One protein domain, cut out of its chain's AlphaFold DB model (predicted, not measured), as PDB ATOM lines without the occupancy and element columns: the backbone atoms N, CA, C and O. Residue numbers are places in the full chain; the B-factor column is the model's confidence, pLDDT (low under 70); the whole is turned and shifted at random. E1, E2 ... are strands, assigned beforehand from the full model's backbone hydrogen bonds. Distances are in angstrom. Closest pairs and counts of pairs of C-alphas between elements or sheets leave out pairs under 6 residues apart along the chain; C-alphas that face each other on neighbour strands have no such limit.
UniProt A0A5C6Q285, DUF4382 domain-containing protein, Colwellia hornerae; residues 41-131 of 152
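What this domain is: This is residues 41 to 131 of the 152 residues of the protein "DUF4382 domain-containing protein" of Colwellia hornerae (UniProt A0A5C6Q285). With little regular structure, the domain is a twisted sheet built on one long, bent strand, E2, with E3 and E4 on one side of it and E6 on the other; E1 and E5 pair as a small second sheet across a gap. The 91 printed residues include six strands, E1 to E6 in chain order, no named helix, and only antiparallel pairs; the class is all strand, with 35 residues in named elements. It is compact, radius of gyration 14.1 A, but elongated, 43 by 26 by 25 A.

How they stand to each other: E1, residues 44 to 46, is antiparallel to E5, residues 103 to 106, with N 46 and O 103 2.8 A apart. E2, residues 54 to 67, bends by 64 degrees at residue 62. On one side of it are E3, residues 73 to 76, its hairpin partner, with N 64 and O 76 2.8 A apart, and E4, residues 90 to 93, with N 59 and O 92 2.9 A apart. On the other side is E6, residues 120 to 125, with N 65 and O 122 2.9 A apart.

Where its parts are: E1 begins at C-alpha 44, (133.572, 108.500, 98.795). E2 is 33.5 A long and E6 16.3 A, ending at C-alpha 125, (125.392, 107.639, 111.750).

The domain as a whole: The C-alphas farthest apart, Glu 53 and Thr 71, are 43.5 A apart. The printed part has no cut; the links E3 to E4 and E5 to E6 are long. Residue 70 alone has pLDDT under 70.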
ATOM      1  N   LYS A  41     143.021 103.450  94.602       92.19
ATOM      2  CA  LYS A  41     142.654 104.481  95.577       92.19
ATOM      3  C   LYS A  41     141.142 104.504  95.767       92.19
ATOM      4  O   LYS A  41     140.396 104.377  94.799       92.19
ATOM      5  N   PHE A  42     140.711 104.690  97.004       90.75
ATOM      6  CA  PHE A  42     139.308 104.802  97.369       90.75
ATOM      7  C   PHE A  42     138.951 106.260  97.663       90.75
ATOM      8  O   PHE A  42     139.716 106.988  98.294       90.75
ATOM      9  N   SER A  43     137.778 106.679  97.200       92.06
ATOM     10  CA  SER A  43     137.153 107.947  97.572       92.06
ATOM     11  C   SER A  43     135.647 107.747  97.701       92.06
ATOM     12  O   SER A  43     135.076 106.865  97.053       92.06
ATOM     13  N   LEU A  44     135.007 108.553  98.545       92.06
ATOM     14  CA  LEU A  44     133.572 108.500  98.795       92.06
ATOM     15  C   LEU A  44     132.991 109.908  98.762       92.06
ATOM     16  O   LEU A  44     133.429 110.799  99.494       92.06
ATOM     17  N   GLY A  45     131.992 110.078  97.902       91.94
ATOM     18  CA  GLY A  45     131.159 111.267  97.834       91.94
ATOM     19  C   GLY A  45     129.761 110.997  98.365       91.94
ATOM     20  O   GLY A  45     129.242 109.896  98.184       91.94
ATOM     21  N   ILE A  46     129.159 112.010  98.975       90.25
ATOM     22  CA  ILE A  46     127.770 111.993  99.420       90.25
ATOM     23  C   ILE A  46     126.995 113.134  98.766       90.25
ATOM     24  O   ILE A  46     127.502 114.248  98.633       90.25
ATOM     25  N   SER A  47     125.780 112.826  98.333       91.56
ATOM     26  CA  SER A  47     124.840 113.743  97.695       91.56
ATOM     27  C   SER A  47     123.422 113.286  98.008       91.56
ATOM     28  O   SER A  47     123.213 112.101  98.285       91.56
ATOM     29  N   ASP A  48     122.455 114.183  97.873       88.62
ATOM     30  CA  ASP A  48     121.038 113.851  97.989       88.62
ATOM     31  C   ASP A  48     120.256 114.146  96.703       88.62
ATOM     32  O   ASP A  48     120.684 114.897  95.815       88.62
ATOM     33  N   ALA A  49     119.092 113.514  96.576       85.75
ATOM     34  CA  ALA A  49     118.136 113.885  95.550       85.75
ATOM     35  C   ALA A  49     117.583 115.293  95.849       85.75
ATOM     36  O   ALA A  49     117.428 115.658  97.013       85.75
ATOM     37  N   PRO A  50     117.248 116.089  94.819       85.94
ATOM     38  CA  PRO A  50     116.574 117.362  95.036       85.94
ATOM     39  C   PRO A  50     115.262 117.164  95.808       85.94
ATOM     40  O   PRO A  50     114.419 116.358  95.404       85.94
ATOM     41  N   ILE A  51     115.102 117.906  96.902       84.75
ATOM     42  CA  ILE A  51     113.883 117.959  97.716       84.75
ATOM     43  C   ILE A  51     113.545 119.417  98.033       84.75
ATOM     44  O   ILE A  51     114.426 120.189  98.401       84.75
ATOM     45  N   ASP A  52     112.266 119.771  97.889       80.56
ATOM     46  CA  ASP A  52     111.779 121.153  98.018       80.56
ATOM     47  C   ASP A  52     111.084 121.431  99.368       80.56
ATOM     48  O   ASP A  52     110.759 122.573  99.674       80.56
ATOM     49  N   GLU A  53     110.812 120.395 100.171       81.56
ATOM     50  CA  GLU A  53     109.949 120.473 101.369       81.56
ATOM     51  C   GLU A  53     110.729 120.520 102.704       81.56
ATOM     52  O   GLU A  53     110.137 120.370 103.774       81.56
ATOM     53  N   ALA A  54     112.051 120.711 102.663       87.12
ATOM     54  CA  ALA A  54     112.911 120.764 103.845       87.12
ATOM     55  C   ALA A  54     113.750 122.049 103.878       87.12
ATOM     56  O   ALA A  54     114.302 122.455 102.858       87.12
ATOM     57  N   ASP A  55     113.898 122.632 105.068       91.69
ATOM     58  CA  ASP A  55     114.781 123.780 105.321       91.69
ATOM     59  C   ASP A  55     116.239 123.340 105.490       91.69
ATOM     60  O   ASP A  55     117.169 124.029 105.075       91.69
ATOM     61  N   SER A  56     116.454 122.192 106.137       91.25
ATOM     62  CA  SER A  56     117.776 121.571 106.253       91.25
ATOM     63  C   SER A  56     117.657 120.079 106.527       91.25
ATOM     64  O   SER A  56     116.698 119.620 107.155       91.25
ATOM     65  N   VAL A  57     118.651 119.325 106.068       92.00
ATOM     66  CA  VAL A  57     118.733 117.875 106.259       92.00
ATOM     67  C   VAL A  57     120.142 117.566 106.730       92.00
ATOM     68  O   VAL A  57     121.069 117.494 105.931       92.00
ATOM     69  N   PHE A  58     120.315 117.407 108.036       93.06
ATOM     70  CA  PHE A  58     121.612 117.112 108.624       93.06
ATOM     71  C   PHE A  58     121.808 115.616 108.818       93.06
ATOM     72  O   PHE A  58     120.952 114.940 109.385       93.06
ATOM     73  N   ILE A  59     122.978 115.125 108.423       92.69
ATOM     74  CA  ILE A  59     123.496 113.819 108.829       92.69
ATOM     75  C   ILE A  59     124.834 114.008 109.535       92.69
ATOM     76  O   ILE A  59     125.632 114.860 109.141       92.69
ATOM     77  N   GLU A  60     125.091 113.217 110.566       93.44
ATOM     78  CA  GLU A  60     126.387 113.170 111.240       93.44
ATOM     79  C   GLU A  60     126.961 111.758 111.141       93.44
ATOM     80  O   GLU A  60     126.354 110.803 111.622       93.44
ATOM     81  N   ILE A  61     128.113 111.625 110.487       93.25
ATOM     82  CA  ILE A  61     128.789 110.345 110.258       93.25
ATOM     83  C   ILE A  61     129.916 110.195 111.279       93.25
ATOM     84  O   ILE A  61     130.731 111.106 111.431       93.25
ATOM     85  N   ASP A  62     129.954 109.045 111.947       94.00
ATOM     86  CA  ASP A  62     130.969 108.663 112.942       94.00
ATOM     87  C   ASP A  62     132.004 107.698 112.357       94.00
ATOM     88  O   ASP A  62     133.204 107.842 112.561       94.00
ATOM     89  N   GLU A  63     131.551 106.726 111.565       94.50
ATOM     90  CA  GLU A  63     132.434 105.694 111.030       94.50
ATOM     91  C   GLU A  63     131.979 105.223 109.649       94.50
ATOM     92  O   GLU A  63     130.784 105.137 109.353       94.50
ATOM     93  N   ILE A  64     132.947 104.870 108.806       93.38
ATOM     94  CA  ILE A  64     132.730 104.136 107.564       93.38
ATOM     95  C   ILE A  64     133.485 102.816 107.663       93.38
ATOM     96  O   ILE A  64     134.715 102.799 107.740       93.38
ATOM     97  N   THR A  65     132.758 101.707 107.595       94.06
ATOM     98  CA  THR A  65     133.341 100.366 107.543       94.06
ATOM     99  C   THR A  65     133.186  99.789 106.139       94.06
ATOM    100  O   THR A  65     132.084  99.671 105.607       94.06
ATOM    101  N   ILE A  66     134.306  99.397 105.534       92.94
ATOM    102  CA  ILE A  66     134.383  98.763 104.216       92.94
ATOM    103  C   ILE A  66     134.882  97.334 104.418       92.94
ATOM    104  O   ILE A  66     136.036  97.116 104.784       92.94
ATOM    105  N   SER A  67     134.012  96.356 104.188       92.25
ATOM    106  CA  SER A  67     134.306  94.929 104.361       92.25
ATOM    107  C   SER A  67     134.361  94.223 103.008       92.25
ATOM    108  O   SER A  67     133.372  94.230 102.272       92.25
ATOM    109  N   GLY A  68     135.509  93.634 102.685       88.44
ATOM    110  CA  GLY A  68     135.772  92.863 101.470       88.44
ATOM    111  C   GLY A  68     135.635  91.357 101.677       88.44
ATOM    112  O   GLY A  68     134.704  90.882 102.328       88.44
ATOM    113  N   SER A  69     136.581  90.592 101.118       82.94
ATOM    114  CA  SER A  69     136.719  89.155 101.414       82.94
ATOM    115  C   SER A  69     136.947  88.919 102.918       82.94
ATOM    116  O   SER A  69     137.319  89.852 103.616       82.94
ATOM    117  N   GLU A  70     136.718  87.699 103.432       67.88
ATOM    118  CA  GLU A  70     136.469  87.409 104.868       67.88
ATOM    119  C   GLU A  70     137.462  87.976 105.908       67.88
ATOM    120  O   GLU A  70     137.158  87.973 107.098       67.88
ATOM    121  N   THR A  71     138.632  88.472 105.500       77.69
ATOM    122  CA  THR A  71     139.634  89.082 106.385       77.69
ATOM    123  C   THR A  71     139.995  90.533 106.048       77.69
ATOM    124  O   THR A  71     140.812  91.122 106.753       77.69
ATOM    125  N   GLU A  72     139.453  91.115 104.978       85.50
ATOM    126  CA  GLU A  72     139.740  92.491 104.559       85.50
ATOM    127  C   GLU A  72     138.678  93.453 105.103       85.50
ATOM    128  O   GLU A  72     137.590  93.564 104.542       85.50
ATOM    129  N   THR A  73     139.015  94.189 106.160       91.50
ATOM    130  CA  THR A  73     138.173  95.266 106.696       91.50
ATOM    131  C   THR A  73     138.979  96.552 106.785       91.50
ATOM    132  O   THR A  73     140.057  96.572 107.379       91.50
ATOM    133  N   THR A  74     138.449  97.628 106.212       92.12
ATOM    134  CA  THR A  74     138.972  98.989 106.355       92.12
ATOM    135  C   THR A  74     137.965  99.816 107.138       92.12
ATOM    136  O   THR A  74     136.786  99.822 106.796       92.12
ATOM    137  N   VAL A  75     138.434 100.498 108.180       94.19
ATOM    138  CA  VAL A  75     137.617 101.370 109.030       94.19
ATOM    139  C   VAL A  75     138.141 102.793 108.904       94.19
ATOM    140  O   VAL A  75     139.348 103.018 109.007       94.19
ATOM    141  N   ILE A  76     137.236 103.737 108.667       93.44
ATOM    142  CA  ILE A  76     137.515 105.170 108.592       93.44
ATOM    143  C   ILE A  76     136.708 105.839 109.702       93.44
ATOM    144  O   ILE A  76     135.484 105.865 109.635       93.44
ATOM    145  N   SER A  77     137.404 106.358 110.711       94.12
ATOM    146  CA  SER A  77     136.825 106.984 111.913       94.12
ATOM    147  C   SER A  77     137.377 108.394 112.161       94.12
ATOM    148  O   SER A  77     137.305 108.925 113.266       94.12
ATOM    149  N   GLU A  78     138.047 108.961 111.161       93.25
ATOM    150  CA  GLU A  78     138.592 110.312 111.184       93.25
ATOM    151  C   GLU A  78     138.274 110.969 109.844       93.25
ATOM    152  O   GLU A  78     138.493 110.385 108.778       93.25
ATOM    153  N   PHE A  79     137.773 112.197 109.899       91.50
ATOM    154  CA  PHE A  79     137.364 112.967 108.731       91.50
ATOM    155  C   PHE A  79     138.097 114.298 108.688       91.50
ATOM    156  O   PHE A  79     138.643 114.766 109.684       91.50
ATOM    157  N   THR A  80     138.105 114.931 107.520       89.88
ATOM    158  CA  THR A  80     138.632 116.285 107.348       89.88
ATOM    159  C   THR A  80     137.465 117.243 107.161       89.88
ATOM    160  O   THR A  80     136.691 117.078 106.220       89.88
ATOM    161  N   ASN A  81     137.321 118.225 108.051       87.44
ATOM    162  CA  ASN A  81     136.266 119.234 107.945       87.44
ATOM    163  C   ASN A  81     136.623 120.336 106.920       87.44
ATOM    164  O   ASN A  81     137.717 120.363 106.352       87.44
ATOM    165  N   GLU A  82     135.709 121.285 106.714       83.94
ATOM    166  CA  GLU A  82     135.885 122.418 105.789       83.94
ATOM    167  C   GLU A  82     137.073 123.332 106.139       83.94
ATOM    168  O   GLU A  82     137.624 123.997 105.265       83.94
ATOM    169  N   ASN A  83     137.512 123.328 107.402       88.25
ATOM    170  CA  ASN A  83     138.667 124.086 107.887       88.25
ATOM    171  C   ASN A  83     139.992 123.311 107.755       88.25
ATOM    172  O   ASN A  83     141.018 123.762 108.267       88.25
ATOM    173  N   ASN A  84     139.984 122.148 107.090       87.44
ATOM    174  CA  ASN A  84     141.112 121.218 106.982       87.44
ATOM    175  C   ASN A  84     141.589 120.635 108.327       87.44
ATOM    176  O   ASN A  84     142.745 120.224 108.455       87.44
ATOM    177  N   GLU A  85     140.710 120.568 109.321       90.75
ATOM    178  CA  GLU A  85     140.991 119.970 110.624       90.75
ATOM    179  C   GLU A  85     140.528 118.512 110.649       90.75
ATOM    180  O   GLU A  85     139.504 118.160 110.056       90.75
ATOM    181  N   ILE A  86     141.279 117.665 111.356       91.62
ATOM    182  CA  ILE A  86     140.891 116.273 111.595       91.62
ATOM    183  C   ILE A  86     139.848 116.244 112.712       91.62
ATOM    184  O   ILE A  86     140.089 116.761 113.807       91.62
ATOM    185  N   VAL A  87     138.700 115.635 112.435       94.06
ATOM    186  CA  VAL A  87     137.558 115.510 113.348       94.06
ATOM    187  C   VAL A  87     137.118 114.050 113.457       94.06
ATOM    188  O   VAL A  87     137.295 113.277 112.519       94.06
ATOM    189  N   ALA A  88     136.550 113.674 114.606       94.12
ATOM    190  CA  ALA A  88     136.066 112.312 114.848       94.12
ATOM    191  C   ALA A  88     134.746 112.022 114.118       94.12
ATOM    192  O   ALA A  88     134.550 110.926 113.618       94.12
ATOM    193  N   THR A  89     133.871 113.023 114.010       94.38
ATOM    194  CA  THR A  89     132.610 112.932 113.270       94.38
ATOM    195  C   THR A  89     132.516 114.069 112.262       94.38
ATOM    196  O   THR A  89     133.097 115.142 112.460       94.38
ATOM    197  N   ILE A  90     131.791 113.848 111.167       93.62
ATOM    198  CA  ILE A  90     131.513 114.881 110.166       93.62
ATOM    199  C   ILE A  90     130.008 115.097 110.036       93.62
ATOM    200  O   ILE A  90     129.255 114.175 109.728       93.62
ATOM    201  N   LYS A  91     129.574 116.338 110.278       93.19
ATOM    202  CA  LYS A  91     128.179 116.764 110.139       93.19
ATOM    203  C   LYS A  91     127.989 117.523 108.833       93.19
ATOM    204  O   LYS A  91     128.751 118.437 108.534       93.19
ATOM    205  N   ILE A  92     126.977 117.133 108.066       92.25
ATOM    206  CA  ILE A  92     126.773 117.560 106.680       92.25
ATOM    207  C   ILE A  92     125.312 117.951 106.513       92.25
ATOM    208  O   ILE A  92     124.431 117.174 106.879       92.25
ATOM    209  N   ASN A  93     125.054 119.128 105.948       93.62
ATOM    210  CA  ASN A  93     123.734 119.479 105.441       93.62
ATOM    211  C   ASN A  93     123.608 118.963 104.001       93.62
ATOM    212  O   ASN A  93     124.286 119.444 103.098       93.62
ATOM    213  N   LEU A  94     122.757 117.967 103.779       91.94
ATOM    214  CA  LEU A  94     122.576 117.325 102.479       91.94
ATOM    215  C   LEU A  94     121.946 118.249 101.432       91.94
ATOM    216  O   LEU A  94     122.173 118.055 100.241       91.94
ATOM    217  N   LEU A  95     121.211 119.281 101.862       92.31
ATOM    218  CA  LEU A  95     120.634 120.258 100.934       92.31
ATOM    219  C   LEU A  95     121.701 121.117 100.241       92.31
ATOM    220  O   LEU A  95     121.440 121.644  99.164       92.31
ATOM    221  N   ASP A  96     122.908 121.203 100.806       92.25
ATOM    222  CA  ASP A  96     124.031 121.908 100.178       92.25
ATOM    223  C   ASP A  96     124.661 121.086  99.033       92.25
ATOM    224  O   ASP A  96     125.427 121.623  98.231       92.25
ATOM    225  N   PHE A  97     124.337 119.789  98.930       93.19
ATOM    226  CA  PHE A  97     124.935 118.843  97.984       93.19
ATOM    227  C   PHE A  97     123.856 117.992  97.301       93.19
ATOM    228  O   PHE A  97     123.659 116.818  97.624       93.19
ATOM    229  N   GLN A  98     123.144 118.598  96.349       91.44
ATOM    230  CA  GLN A  98     122.040 117.958  95.633       91.44
ATOM    231  C   GLN A  98     122.365 117.645  94.168       91.44
ATOM    232  O   GLN A  98     123.107 118.355  93.483       91.44
ATOM    233  N   GLY A  99     121.727 116.603  93.634       88.62
ATOM    234  CA  GLY A  99     121.782 116.279  92.210       88.62
ATOM    235  C   GLY A  99     123.173 115.832  91.758       88.62
ATOM    236  O   GLY A  99     123.565 114.697  92.008       88.62
ATOM    237  N   THR A 100     123.888 116.687  91.021       89.31
ATOM    238  CA  THR A 100     125.266 116.404  90.572       89.31
ATOM    239  C   THR A 100     126.329 116.888  91.550       89.31
ATOM    240  O   THR A 100     127.499 116.540  91.382       89.31
ATOM    241  N   ASP A 101     125.941 117.702  92.530       91.75
ATOM    242  CA  ASP A 101     126.850 118.220  93.540       91.75
ATOM    243  C   ASP A 101     127.007 117.186  94.656       91.75
ATOM    244  O   ASP A 101     126.041 116.565  95.097       91.75
ATOM    245  N   GLN A 102     128.247 116.973  95.093       91.38
ATOM    246  CA  GLN A 102     128.579 115.995  96.125       91.38
ATOM    247  C   GLN A 102     129.679 116.524  97.041       91.38
ATOM    248  O   GLN A 102     130.660 117.118  96.580       91.38
ATOM    249  N   LEU A 103     129.568 116.221  98.331       91.38
ATOM    250  CA  LEU A 103     130.654 116.401  99.283       91.38
ATOM    251  C   LEU A 103     131.537 115.156  99.282       91.38
ATOM    252  O   LEU A 103     131.058 114.046  99.508       91.38
ATOM    253  N   LYS A 104     132.842 115.318  99.056       90.94
ATOM    254  CA  LYS A 104     133.806 114.228  99.244       90.94
ATOM    255  C   LYS A 104     134.154 114.104 100.723       90.94
ATOM    256  O   LYS A 104     134.869 114.947 101.252       90.94
ATOM    257  N   ILE A 105     133.666 113.044 101.360       91.06
ATOM    258  CA  ILE A 105     133.942 112.743 102.774       91.06
ATOM    259  C   ILE A 105     135.183 111.859 102.948       91.06
ATOM    260  O   ILE A 105     135.816 111.885 103.998       91.06
ATOM    261  N   VAL A 106     135.560 111.129 101.893       90.88
ATOM    262  CA  VAL A 106     136.842 110.424 101.782       90.88
ATOM    263  C   VAL A 106     137.476 110.816 100.454       90.88
ATOM    264  O   VAL A 106     136.881 110.598  99.396       90.88
ATOM    265  N   ASP A 107     138.673 111.398 100.495       89.12
ATOM    266  CA  ASP A 107     139.424 111.793  99.298       89.12
ATOM    267  C   ASP A 107     140.596 110.835  99.049       89.12
ATOM    268  O   ASP A 107     141.204 110.311  99.981       89.12
ATOM    269  N   GLU A 108     140.972 110.656  97.783       86.38
ATOM    270  CA  GLU A 108     142.150 109.878  97.394       86.38
ATOM    271  C   GLU A 108     143.446 110.351  98.081       86.38
ATOM    272  O   GLU A 108     144.380 109.565  98.262       86.38
ATOM    273  N   ALA A 109     143.523 111.633  98.451       83.69
ATOM    274  CA  ALA A 109     144.638 112.218  99.189       83.69
ATOM    275  C   ALA A 109     144.775 111.676 100.622       83.69
ATOM    276  O   ALA A 109     145.875 111.717 101.170       83.69
ATOM    277  N   GLN A 110     143.705 111.126 101.208       83.50
ATOM    278  CA  GLN A 110     143.752 110.462 102.516       83.50
ATOM    279  C   GLN A 110     144.472 109.104 102.454       83.50
ATOM    280  O   GLN A 110     144.794 108.527 103.488       83.50
ATOM    281  N   GLY A 111     144.780 108.602 101.251       84.31
ATOM    282  CA  GLY A 111     145.629 107.426 101.070       84.31
ATOM    283  C   GLY A 111     144.940 106.094 101.363       84.31
ATOM    284  O   GLY A 111     145.630 105.088 101.513       84.31
ATOM    285  N   VAL A 112     143.605 106.062 101.418       88.56
ATOM    286  CA  VAL A 112     142.845 104.810 101.521       88.56
ATOM    287  C   VAL A 112     142.992 104.037 100.210       88.56
ATOM    288  O   VAL A 112     142.640 104.532  99.136       88.56
ATOM    289  N   THR A 113     143.527 102.821 100.290       90.69
ATOM    290  CA  THR A 113     143.753 101.950  99.132       90.69
ATOM    291  C   THR A 113     143.132 100.580  99.342       90.69
ATOM    292  O   THR A 113     143.281 100.001 100.416       90.69
ATOM    293  N   MET A 114     142.513 100.039  98.298       88.69
ATOM    294  CA  MET A 114     141.792  98.768  98.327       88.69
ATOM    295  C   MET A 114     142.361  97.802  97.286       88.69
ATOM    296  O   MET A 114     142.788  98.216  96.203       88.69
ATOM    297  N   SER A 115     142.351  96.509  97.599       89.75
ATOM    298  CA  SER A 115     142.606  95.460  96.609       89.75
ATOM    299  C   SER A 115     141.445  95.393  95.599       89.75
ATOM    300  O   SER A 115     140.335  95.832  95.894       89.75
ATOM    301  N   PRO A 116     141.640  94.836  94.394       87.88
ATOM    302  CA  PRO A 116     140.526  94.548  93.500       87.88
ATOM    303  C   PRO A 116     139.626  93.471  94.115       87.88
ATOM    304  O   PRO A 116     140.095  92.385  94.457       87.88
ATOM    305  N   GLY A 117     138.329  93.747  94.231       88.00
ATOM    306  CA  GLY A 117     137.399  92.826  94.871       88.00
ATOM    307  C   GLY A 117     135.990  93.388  95.000       88.00
ATOM    308  O   GLY A 117     135.712  94.510  94.579       88.00
ATOM    309  N   THR A 118     135.105  92.582  95.581       89.56
ATOM    310  CA  THR A 118     133.755  93.003  95.972       89.56
ATOM    311  C   THR A 118     133.777  93.446  97.423       89.56
ATOM    312  O   THR A 118     134.324  92.743  98.276       89.56
ATOM    313  N   TYR A 119     133.150  94.586  97.693       90.88
ATOM    314  CA  TYR A 119     133.116  95.197  99.011       90.88
ATOM    315  C   TYR A 119     131.677  95.524  99.408       90.88
ATOM    316  O   TYR A 119     130.823  95.823  98.575       90.88
ATOM    317  N   SER A 120     131.421  95.477 100.709       91.19
ATOM    318  CA  SER A 120     130.226  96.032 101.333       91.19
ATOM    319  C   SER A 120     130.619  97.223 102.189       91.19
ATOM    320  O   SER A 120     131.667  97.198 102.837       91.19
ATOM    321  N   MET A 121     129.786  98.259 102.174       91.88
ATOM    322  CA  MET A 121     129.998  99.471 102.956       91.88
ATOM    323  C   MET A 121     128.895  99.641 103.995       91.88
ATOM    324  O   MET A 121     127.715  99.407 103.711       91.88
ATOM    325  N   GLU A 122     129.302 100.066 105.182       91.19
ATOM    326  CA  GLU A 122     128.443 100.457 106.289       91.19
ATOM    327  C   GLU A 122     128.827 101.864 106.753       91.19
ATOM    328  O   GLU A 122     130.008 102.182 106.886       91.19
ATOM    329  N   LEU A 123     127.810 102.699 106.963       90.81
ATOM    330  CA  LEU A 123     127.928 104.054 107.487       90.81
ATOM    331  C   LEU A 123     127.326 104.058 108.890       90.81
ATOM    332  O   LEU A 123     126.131 103.788 109.046       90.81
ATOM    333  N   LEU A 124     128.137 104.366 109.896       91.38
ATOM    334  CA  LEU A 124     127.669 104.603 111.252       91.38
ATOM    335  C   LEU A 124     127.270 106.073 111.382       91.38
ATOM    336  O   LEU A 124     128.099 106.970 111.230       91.38
ATOM    337  N   VAL A 125     125.987 106.303 111.643       91.38
ATOM    338  CA  VAL A 125     125.392 107.639 111.750       91.38
ATOM    339  C   VAL A 125     125.040 107.928 113.206       91.38
ATOM    340  O   VAL A 125     124.512 107.067 113.912       91.38
ATOM    341  N   VAL A 126     125.315 109.151 113.655       91.56
ATOM    342  CA  VAL A 126     124.966 109.630 114.995       91.56
ATOM    343  C   VAL A 126     123.523 110.132 114.986       91.56
ATOM    344  O   VAL A 126     123.232 111.206 114.456       91.56
ATOM    345  N   ASP A 127     122.617 109.381 115.617       88.88
ATOM    346  CA  ASP A 127     121.182 109.713 115.687       88.88
ATOM    347  C   ASP A 127     120.927 111.126 116.242       88.88
ATOM    348  O   ASP A 127     120.104 111.869 115.719       88.88
ATOM    349  N   ALA A 128     121.654 111.520 117.292       89.12
ATOM    350  CA  ALA A 128     121.499 112.832 117.926       89.12
ATOM    351  C   ALA A 128     121.978 114.000 117.044       89.12
ATOM    352  O   ALA A 128     121.574 115.140 117.262       89.12
ATOM    353  N   GLY A 129     122.845 113.723 116.069       88.75
ATOM    354  CA  GLY A 129     123.371 114.701 115.120       88.75
ATOM    355  C   GLY A 129     122.593 114.777 113.808       88.75
ATOM    356  O   GLY A 129     122.871 115.664 112.997       88.75
ATOM    357  N   SER A 130     121.631 113.867 113.603       92.00
ATOM    358  CA  SER A 130     120.996 113.616 112.308       92.00
ATOM    359  C   SER A 130     119.490 113.887 112.336       92.00
ATOM    360  O   SER A 130     118.716 113.166 112.972       92.00
ATOM    361  N   TYR A 131     119.051 114.922 111.623       92.69
ATOM    362  CA  TYR A 131     117.671 115.408 111.661       92.69
ATOM    363  C   TYR A 131     117.290 116.208 110.412       92.69
ATOM    364  O   TYR A 131     118.140 116.738 109.700       92.69
TER     365      TYR A 131